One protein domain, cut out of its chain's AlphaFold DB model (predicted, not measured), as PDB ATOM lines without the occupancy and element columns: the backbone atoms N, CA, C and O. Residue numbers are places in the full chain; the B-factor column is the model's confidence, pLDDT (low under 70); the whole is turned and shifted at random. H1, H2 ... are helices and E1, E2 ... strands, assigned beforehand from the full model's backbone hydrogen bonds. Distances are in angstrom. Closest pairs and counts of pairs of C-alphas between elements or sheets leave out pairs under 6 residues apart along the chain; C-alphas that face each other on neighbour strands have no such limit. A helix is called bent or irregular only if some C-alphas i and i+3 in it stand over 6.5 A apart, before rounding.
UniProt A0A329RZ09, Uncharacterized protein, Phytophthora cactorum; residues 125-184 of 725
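AT A GLANCE: This is residues 125 to 184 of the 725 residues of an uncharacterized protein of Phytophthora cactorum (UniProt A0A329RZ09). A short hairpin of strands E1 and E2, set among long loops, makes one side of a flat V, and the straight helix H1 makes the other; the short helix H2 sits at the corner where they meet. The turn of the hairpin, residues 164 to 168, reaches into that corner. The printed part has 60 residues with two named helices and two named strands, in the order H1, H2, E1, E2, and the two strands form one antiparallel sheet. The class is mixed, helices and strands, with 26 residues in named elements, under half of those printed. The whole is compact, with a radius of gyration of the C-alphas of 10.9 A, and spans 30 by 29 by 15 A.

IN THESE COORDINATES: E1 is residues 161 to 163 and E2 is residues 169 to 171, each 7.2 A from first to last C-alpha. C-alpha 171 is at (91.408, -55.713, -215.669). H1, residues 125 to 139, is 20.8 A long and begins with C-alpha 125 at (109.453, -43.442, -204.834). H2, residues 141 to 145, is 8.5 A long; it is neither bent nor irregular, but only just: C-alphas 141 and 144 are 6.0 A apart.

HOW THE PARTS SIT: E1 and E2 are a hairpin, antiparallel at 145 degrees, with N 162 and O 170 within hydrogen-bond range at 2.9 A. The closest C-alphas of H2 and E1, those of Ala 144 and Ile 163, are 7.0 A apart. H1 and H2 are close but not clearly touching, the closest C-alphas being those of Tyr 137 and Trp 143, 6.5 A. H1 is apart from E1 and E2. Every O i to N i+4 pair is within hydrogen-bond range in H1; in H2 0 of 1 is, beside 2 of 2 O i to N i+3 pairs.

THE WHOLE: The C-alphas farthest apart, of Glu 125 and Asn 174, are 30.0 A apart. The printed part has no cut. The link from H2 to E1 is long, 15 residues. Residues 143 to 146 are under 70 in pLDDT.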
ATOM      1  N   GLU A 125     110.767 -44.096-204.960       81.62
ATOM      2  CA  GLU A 125     109.453 -43.442-204.834       81.62
ATOM      3  C   GLU A 125     108.300 -44.300-205.387       81.62
ATOM      4  O   GLU A 125     107.215 -44.368-204.804       81.62
ATOM      5  N   THR A 126     108.524 -44.993-206.509       82.50
ATOM      6  CA  THR A 126     107.533 -45.885-207.126       82.50
ATOM      7  C   THR A 126     107.299 -47.116-206.249       82.50
ATOM      8  O   THR A 126     106.154 -47.542-206.074       82.50
ATOM      9  N   ILE A 127     108.356 -47.671-205.650       83.12
ATOM     10  CA  ILE A 127     108.257 -48.799-204.710       83.12
ATOM     11  C   ILE A 127     107.527 -48.368-203.428       83.12
ATOM     12  O   ILE A 127     106.638 -49.089-202.957       83.12
ATOM     13  N   GLU A 128     107.834 -47.185-202.890       87.94
ATOM     14  CA  GLU A 128     107.144 -46.616-201.731       87.94
ATOM     15  C   GLU A 128     105.654 -46.397-202.027       87.94
ATOM     16  O   GLU A 128     104.803 -46.889-201.284       87.94
ATOM     17  N   ALA A 129     105.317 -45.759-203.153       85.69
ATOM     18  CA  ALA A 129     103.939 -45.496-203.559       85.69
ATOM     19  C   ALA A 129     103.121 -46.786-203.748       85.69
ATOM     20  O   ALA A 129     102.004 -46.903-203.237       85.69
ATOM     21  N   ILE A 130     103.698 -47.807-204.396       85.44
ATOM     22  CA  ILE A 130     103.100 -49.146-204.502       85.44
ATOM     23  C   ILE A 130     102.826 -49.736-203.108       85.44
ATOM     24  O   ILE A 130     101.767 -50.330-202.873       85.44
ATOM     25  N   ASN A 131     103.770 -49.608-202.175       87.38
ATOM     26  CA  ASN A 131     103.640 -50.158-200.827       87.38
ATOM     27  C   ASN A 131     102.648 -49.370-199.960       87.38
ATOM     28  O   ASN A 131     101.909 -49.986-199.188       87.38
ATOM     29  N   TRP A 132     102.553 -48.052-200.133       90.06
ATOM     30  CA  TRP A 132     101.544 -47.195-199.512       90.06
ATOM     31  C   TRP A 132     100.129 -47.577-199.976       90.06
ATOM     32  O   TRP A 132      99.281 -47.895-199.142       90.06
ATOM     33  N   ILE A 133      99.895 -47.711-201.291       85.50
ATOM     34  CA  ILE A 133      98.589 -48.126-201.847       85.50
ATOM     35  C   ILE A 133      98.200 -49.526-201.334       85.50
ATOM     36  O   ILE A 133      97.057 -49.754-200.924       85.50
ATOM     37  N   LYS A 134      99.152 -50.471-201.283       86.75
ATOM     38  CA  LYS A 134      98.935 -51.808-200.699       86.75
ATOM     39  C   LYS A 134      98.605 -51.756-199.201       86.75
ATOM     40  O   LYS A 134      97.772 -52.546-198.760       86.75
ATOM     41  N   LYS A 135      99.236 -50.872-198.416       87.38
ATOM     42  CA  LYS A 135      98.924 -50.665-196.987       87.38
ATOM     43  C   LYS A 135      97.514 -50.081-196.819       87.38
ATOM     44  O   LYS A 135      96.729 -50.640-196.053       87.38
ATOM     45  N   LEU A 136      97.149 -49.055-197.591       83.25
ATOM     46  CA  LEU A 136      95.817 -48.437-197.562       83.25
ATOM     47  C   LEU A 136      94.704 -49.452-197.876       83.25
ATOM     48  O   LEU A 136      93.792 -49.636-197.075       83.25
ATOM     49  N   TYR A 137      94.817 -50.195-198.981       82.62
ATOM     50  CA  TYR A 137      93.836 -51.221-199.378       82.62
ATOM     51  C   TYR A 137      93.891 -52.515-198.534       82.62
ATOM     52  O   TYR A 137      93.070 -53.414-198.737       82.62
ATOM     53  N   LYS A 138      94.853 -52.645-197.608       81.75
ATOM     54  CA  LYS A 138      94.818 -53.638-196.519       81.75
ATOM     55  C   LYS A 138      94.048 -53.101-195.306       81.75
ATOM     56  O   LYS A 138      93.245 -53.845-194.757       81.75
ATOM     57  N   LYS A 139      94.266 -51.835-194.920       82.50
ATOM     58  CA  LYS A 139      93.567 -51.164-193.805       82.50
ATOM     59  C   LYS A 139      92.075 -50.959-194.101       82.50
ATOM     60  O   LYS A 139      91.245 -51.201-193.234       82.50
ATOM     61  N   ASN A 140      91.744 -50.590-195.339       75.25
ATOM     62  CA  ASN A 140      90.393 -50.248-195.787       75.25
ATOM     63  C   ASN A 140      89.880 -51.264-196.835       75.25
ATOM     64  O   ASN A 140      89.813 -50.944-198.024       75.25
ATOM     65  N   PRO A 141      89.502 -52.503-196.456       71.25
ATOM     66  CA  PRO A 141      89.127 -53.552-197.415       71.25
ATOM     67  C   PRO A 141      87.908 -53.191-198.282       71.25
ATOM     68  O   PRO A 141      87.824 -53.620-199.437       71.25
ATOM     69  N   ASN A 142      87.000 -52.355-197.765       70.12
ATOM     70  CA  ASN A 142      85.801 -51.889-198.469       70.12
ATOM     71  C   ASN A 142      86.124 -51.061-199.726       70.12
ATOM     72  O   ASN A 142      85.332 -51.054-200.670       70.12
ATOM     73  N   TRP A 143      87.302 -50.424-199.788       68.50
ATOM     74  CA  TRP A 143      87.730 -49.593-200.923       68.50
ATOM     75  C   TRP A 143      87.953 -50.402-202.206       68.50
ATOM     76  O   TRP A 143      87.896 -49.856-203.303       68.50
ATOM     77  N   ALA A 144      88.093 -51.730-202.112       64.44
ATOM     78  CA  ALA A 144      88.112 -52.602-203.287       64.44
ATOM     79  C   ALA A 144      86.790 -52.594-204.094       64.44
ATOM     80  O   ALA A 144      86.767 -53.131-205.203       64.44
ATOM     81  N   SER A 145      85.704 -52.009-203.563       65.56
ATOM     82  CA  SER A 145      84.448 -51.767-204.292       65.56
ATOM     83  C   SER A 145      84.474 -50.507-205.172       65.56
ATOM     84  O   SER A 145      83.785 -50.484-206.189       65.56
ATOM     85  N   LEU A 146      85.315 -49.518-204.836       66.69
ATOM     86  CA  LEU A 146      85.426 -48.211-205.508       66.69
ATOM     87  C   LEU A 146      86.172 -48.267-206.853       66.69
ATOM     88  O   LEU A 146      86.238 -47.268-207.558       66.69
ATOM     89  N   LYS A 147      86.775 -49.420-207.193       79.94
ATOM     90  CA  LYS A 147      87.450 -49.710-208.477       79.94
ATOM     91  C   LYS A 147      88.285 -48.530-209.018       79.94
ATOM     92  O   LYS A 147      88.198 -48.221-210.208       79.94
ATOM     93  N   VAL A 148      89.090 -47.887-208.166       80.75
ATOM     94  CA  VAL A 148      89.829 -46.664-208.527       80.75
ATOM     95  C   VAL A 148      90.706 -46.919-209.757       80.75
ATOM     96  O   VAL A 148      91.458 -47.898-209.810       80.75
ATOM     97  N   LYS A 149      90.576 -46.060-210.771       85.88
ATOM     98  CA  LYS A 149      91.262 -46.186-212.064       85.88
ATOM     99  C   LYS A 149      92.687 -45.617-211.925       85.88
ATOM    100  O   LYS A 149      92.814 -44.456-211.549       85.88
ATOM    101  N   PRO A 150      93.759 -46.382-212.202       88.88
ATOM    102  CA  PRO A 150      95.129 -45.906-212.018       88.88
ATOM    103  C   PRO A 150      95.564 -44.972-213.154       88.88
ATOM    104  O   PRO A 150      95.068 -45.063-214.281       88.88
ATOM    105  N   ILE A 151      96.542 -44.115-212.878       86.62
ATOM    106  CA  ILE A 151      97.127 -43.176-213.840       86.62
ATOM    107  C   ILE A 151      98.271 -43.863-214.602       86.62
ATOM    108  O   ILE A 151      99.056 -44.630-214.042       86.62
ATOM    109  N   LYS A 152      98.360 -43.630-215.916       87.31
ATOM    110  CA  LYS A 152      99.462 -44.135-216.750       87.31
ATOM    111  C   LYS A 152     100.671 -43.205-216.713       87.31
ATOM    112  O   LYS A 152     100.522 -42.008-216.503       87.31
ATOM    113  N   THR A 153     101.836 -43.720-217.101       82.88
ATOM    114  CA  THR A 153     103.090 -42.951-217.283       82.88
ATOM    115  C   THR A 153     103.041 -41.852-218.361       82.88
ATOM    116  O   THR A 153     104.040 -41.191-218.612       82.88
ATOM    117  N   ASN A 154     101.890 -41.629-219.005       78.44
ATOM    118  CA  ASN A 154     101.617 -40.479-219.874       78.44
ATOM    119  C   ASN A 154     100.549 -39.525-219.288       78.44
ATOM    120  O   ASN A 154      99.868 -38.837-220.045       78.44
ATOM    121  N   GLY A 155     100.314 -39.569-217.974       74.31
ATOM    122  CA  GLY A 155      99.305 -38.777-217.260       74.31
ATOM    123  C   GLY A 155      97.846 -39.212-217.465       74.31
ATOM    124  O   GLY A 155      96.964 -38.730-216.765       74.31
ATOM    125  N   SER A 156      97.544 -40.130-218.394       82.69
ATOM    126  CA  SER A 156      96.151 -40.494-218.710       82.69
ATOM    127  C   SER A 156      95.612 -41.651-217.855       82.69
ATOM    128  O   SER A 156      96.254 -42.696-217.729       82.69
ATOM    129  N   ILE A 157      94.378 -41.538-217.361       83.56
ATOM    130  CA  ILE A 157      93.679 -42.578-216.577       83.56
ATOM    131  C   ILE A 157      93.522 -43.885-217.389       83.56
ATOM    132  O   ILE A 157      93.133 -43.862-218.561       83.56
ATOM    133  N   ASP A 158      93.855 -45.051-216.821       82.06
ATOM    134  CA  ASP A 158      93.705 -46.360-217.480       82.06
ATOM    135  C   ASP A 158      92.295 -46.943-217.326       82.06
ATOM    136  O   ASP A 158      92.040 -47.796-216.482       82.06
ATOM    137  N   THR A 159      91.388 -46.562-218.225       82.38
ATOM    138  CA  THR A 159      90.018 -47.102-218.295       82.38
ATOM    139  C   THR A 159      89.932 -48.623-218.489       82.38
ATOM    140  O   THR A 159      88.856 -49.195-218.343       82.38
ATOM    141  N   LYS A 160      91.037 -49.319-218.802       82.88
ATOM    142  CA  LYS A 160      91.058 -50.785-218.962       82.88
ATOM    143  C   LYS A 160      91.342 -51.532-217.656       82.88
ATOM    144  O   LYS A 160      91.205 -52.763-217.624       82.88
ATOM    145  N   ARG A 161      91.735 -50.830-216.587       84.88
ATOM    146  CA  ARG A 161      92.168 -51.429-215.319       84.88
ATOM    147  C   ARG A 161      91.686 -50.650-214.094       84.88
ATOM    148  O   ARG A 161      91.340 -49.482-214.187       84.88
ATOM    149  N   TYR A 162      91.703 -51.308-212.942       87.62
ATOM    150  CA  TYR A 162      91.367 -50.709-211.652       87.62
ATOM    151  C   TYR A 162      92.218 -51.286-210.516       87.62
ATOM    152  O   TYR A 162      92.781 -52.381-210.637       87.62
ATOM    153  N   ILE A 163      92.296 -50.562-209.403       85.06
ATOM    154  CA  ILE A 163      92.898 -51.019-208.149       85.06
ATOM    155  C   ILE A 163      91.831 -51.779-207.360       85.06
ATOM    156  O   ILE A 163      90.767 -51.254-207.038       85.06
ATOM    157  N   GLY A 164      92.102 -53.054-207.095       80.69
ATOM    158  CA  GLY A 164      91.205 -53.971-206.402       80.69
ATOM    159  C   GLY A 164      91.791 -54.491-205.091       80.69
ATOM    160  O   GLY A 164      92.598 -53.841-204.422       80.69
ATOM    161  N   LYS A 165      91.375 -55.703-204.706       77.88
ATOM    162  CA  LYS A 165      91.685 -56.300-203.397       77.88
ATOM    163  C   LYS A 165      93.193 -56.274-203.079       77.88
ATOM    164  O   LYS A 165      94.030 -56.658-203.902       77.88
ATOM    165  N   ARG A 166      93.527 -55.850-201.851       77.88
ATOM    166  CA  ARG A 166      94.903 -55.706-201.329       77.88
ATOM    167  C   ARG A 166      95.802 -54.754-202.155       77.88
ATOM    168  O   ARG A 166      97.010 -54.964-202.203       77.88
ATOM    169  N   GLY A 167      95.227 -53.757-202.839       77.75
ATOM    170  CA  GLY A 167      95.971 -52.751-203.612       77.75
ATOM    171  C   GLY A 167      96.588 -53.294-204.903       77.75
ATOM    172  O   GLY A 167      97.564 -52.748-205.406       77.75
ATOM    173  N   ASN A 168      96.065 -54.408-205.422       85.19
ATOM    174  CA  ASN A 168      96.544 -55.012-206.664       85.19
ATOM    175  C   ASN A 168      95.772 -54.490-207.873       85.19
ATOM    176  O   ASN A 168      94.590 -54.175-207.784       85.19
ATOM    177  N   LEU A 169      96.436 -54.486-209.022       87.62
ATOM    178  CA  LEU A 169      95.871 -54.092-210.305       87.62
ATOM    179  C   LEU A 169      95.032 -55.226-210.927       87.62
ATOM    180  O   LEU A 169      95.485 -56.371-211.005       87.62
ATOM    181  N   TYR A 170      93.838 -54.905-211.425       84.12
ATOM    182  CA  TYR A 170      92.908 -55.822-212.097       84.12
ATOM    183  C   TYR A 170      92.438 -55.252-213.444       84.12
ATOM    184  O   TYR A 170      92.450 -54.042-213.646       84.12
ATOM    185  N   LYS A 171      92.024 -56.112-214.384       84.12
ATOM    186  CA  LYS A 171      91.408 -55.713-215.669       84.12
ATOM    187  C   LYS A 171      89.883 -55.729-215.571       84.12
ATOM    188  O   LYS A 171      89.332 -56.774-215.237       84.12
ATOM    189  N   TYR A 172      89.200 -54.656-215.985       80.50
ATOM    190  CA  TYR A 172      87.724 -54.623-216.027       80.50
ATOM    191  C   TYR A 172      87.126 -55.744-216.896       80.50
ATOM    192  O   TYR A 172      86.136 -56.362-216.525       80.50
ATOM    193  N   ALA A 173      87.755 -56.057-218.034       74.38
ATOM    194  CA  ALA A 173      87.209 -56.996-219.020       74.38
ATOM    195  C   ALA A 173      87.118 -58.467-218.555       74.38
ATOM    196  O   ALA A 173      86.504 -59.279-219.244       74.38
ATOM    197  N   ASN A 174      87.770 -58.852-217.449       76.50
ATOM    198  CA  ASN A 174      87.722 -60.231-216.940       76.50
ATOM    199  C   ASN A 174      87.986 -60.390-215.430       76.50
ATOM    200  O   ASN A 174      88.121 -61.522-214.966       76.50
ATOM    201  N   ASN A 175      88.114 -59.291-214.678       81.00
ATOM    202  CA  ASN A 175      88.433 -59.245-213.246       81.00
ATOM    203  C   ASN A 175      89.636 -60.113-212.818       81.00
ATOM    204  O   ASN A 175      89.745 -60.516-211.659       81.00
ATOM    205  N   LYS A 176      90.582 -60.385-213.732       82.19
ATOM    206  CA  LYS A 176      91.853 -61.047-213.404       82.19
ATOM    207  C   LYS A 176      92.900 -60.016-212.990       82.19
ATOM    208  O   LYS A 176      92.939 -58.908-213.534       82.19
ATOM    209  N   ARG A 177      93.769 -60.410-212.049       84.50
ATOM    210  CA  ARG A 177      94.965 -59.645-211.663       84.50
ATOM    211  C   ARG A 177      95.803 -59.376-212.918       84.50
ATOM    212  O   ARG A 177      95.925 -60.238-213.788       84.50
ATOM    213  N   SER A 178      96.348 -58.175-213.021       81.81
ATOM    214  CA  SER A 178      97.177 -57.725-214.136       81.81
ATOM    215  C   SER A 178      98.452 -57.110-213.596       81.81
ATOM    216  O   SER A 178      98.447 -56.505-212.533       81.81
ATOM    217  N   GLU A 179      99.507 -57.150-214.398       79.00
ATOM    218  CA  GLU A 179     100.603 -56.191-214.291       79.00
ATOM    219  C   GLU A 179     100.497 -55.147-215.415       79.00
ATOM    220  O   GLU A 179      99.707 -55.288-216.363       79.00
ATOM    221  N   SER A 180     101.256 -54.064-215.275       76.50
ATOM    222  CA  SER A 180     101.464 -53.039-216.295       76.50
ATOM    223  C   SER A 180     102.753 -52.292-215.968       76.50
ATOM    224  O   SER A 180     102.877 -51.789-214.858       76.50
ATOM    225  N   LYS A 181     103.683 -52.182-216.927       73.19
ATOM    226  CA  LYS A 181     104.846 -51.277-216.815       73.19
ATOM    227  C   LYS A 181     104.487 -49.812-217.129       73.19
ATOM    228  O   LYS A 181     105.311 -48.931-216.957       73.19
ATOM    229  N   PHE A 182     103.262 -49.555-217.596       81.31
ATOM    230  CA  PHE A 182     102.788 -48.240-218.049       81.31
ATOM    231  C   PHE A 182     101.876 -47.548-217.025       81.31
ATOM    232  O   PHE A 182     100.949 -46.847-217.422       81.31
ATOM    233  N   ILE A 183     102.060 -47.810-215.728       85.62
ATOM    234  CA  ILE A 183     101.323 -47.153-214.640       85.62
ATOM    235  C   ILE A 183     102.301 -46.303-213.847       85.62
ATOM    236  O   ILE A 183     103.346 -46.798-213.435       85.62
ATOM    237  N   ASP A 184     101.931 -45.043-213.652       87.31
ATOM    238  CA  ASP A 184     102.618 -44.133-212.751       87.31
ATOM    239  C   ASP A 184     102.000 -44.313-211.365       87.31
ATOM    240  O   ASP A 184     100.870 -43.887-211.103       87.31
TER     241      ASP A 184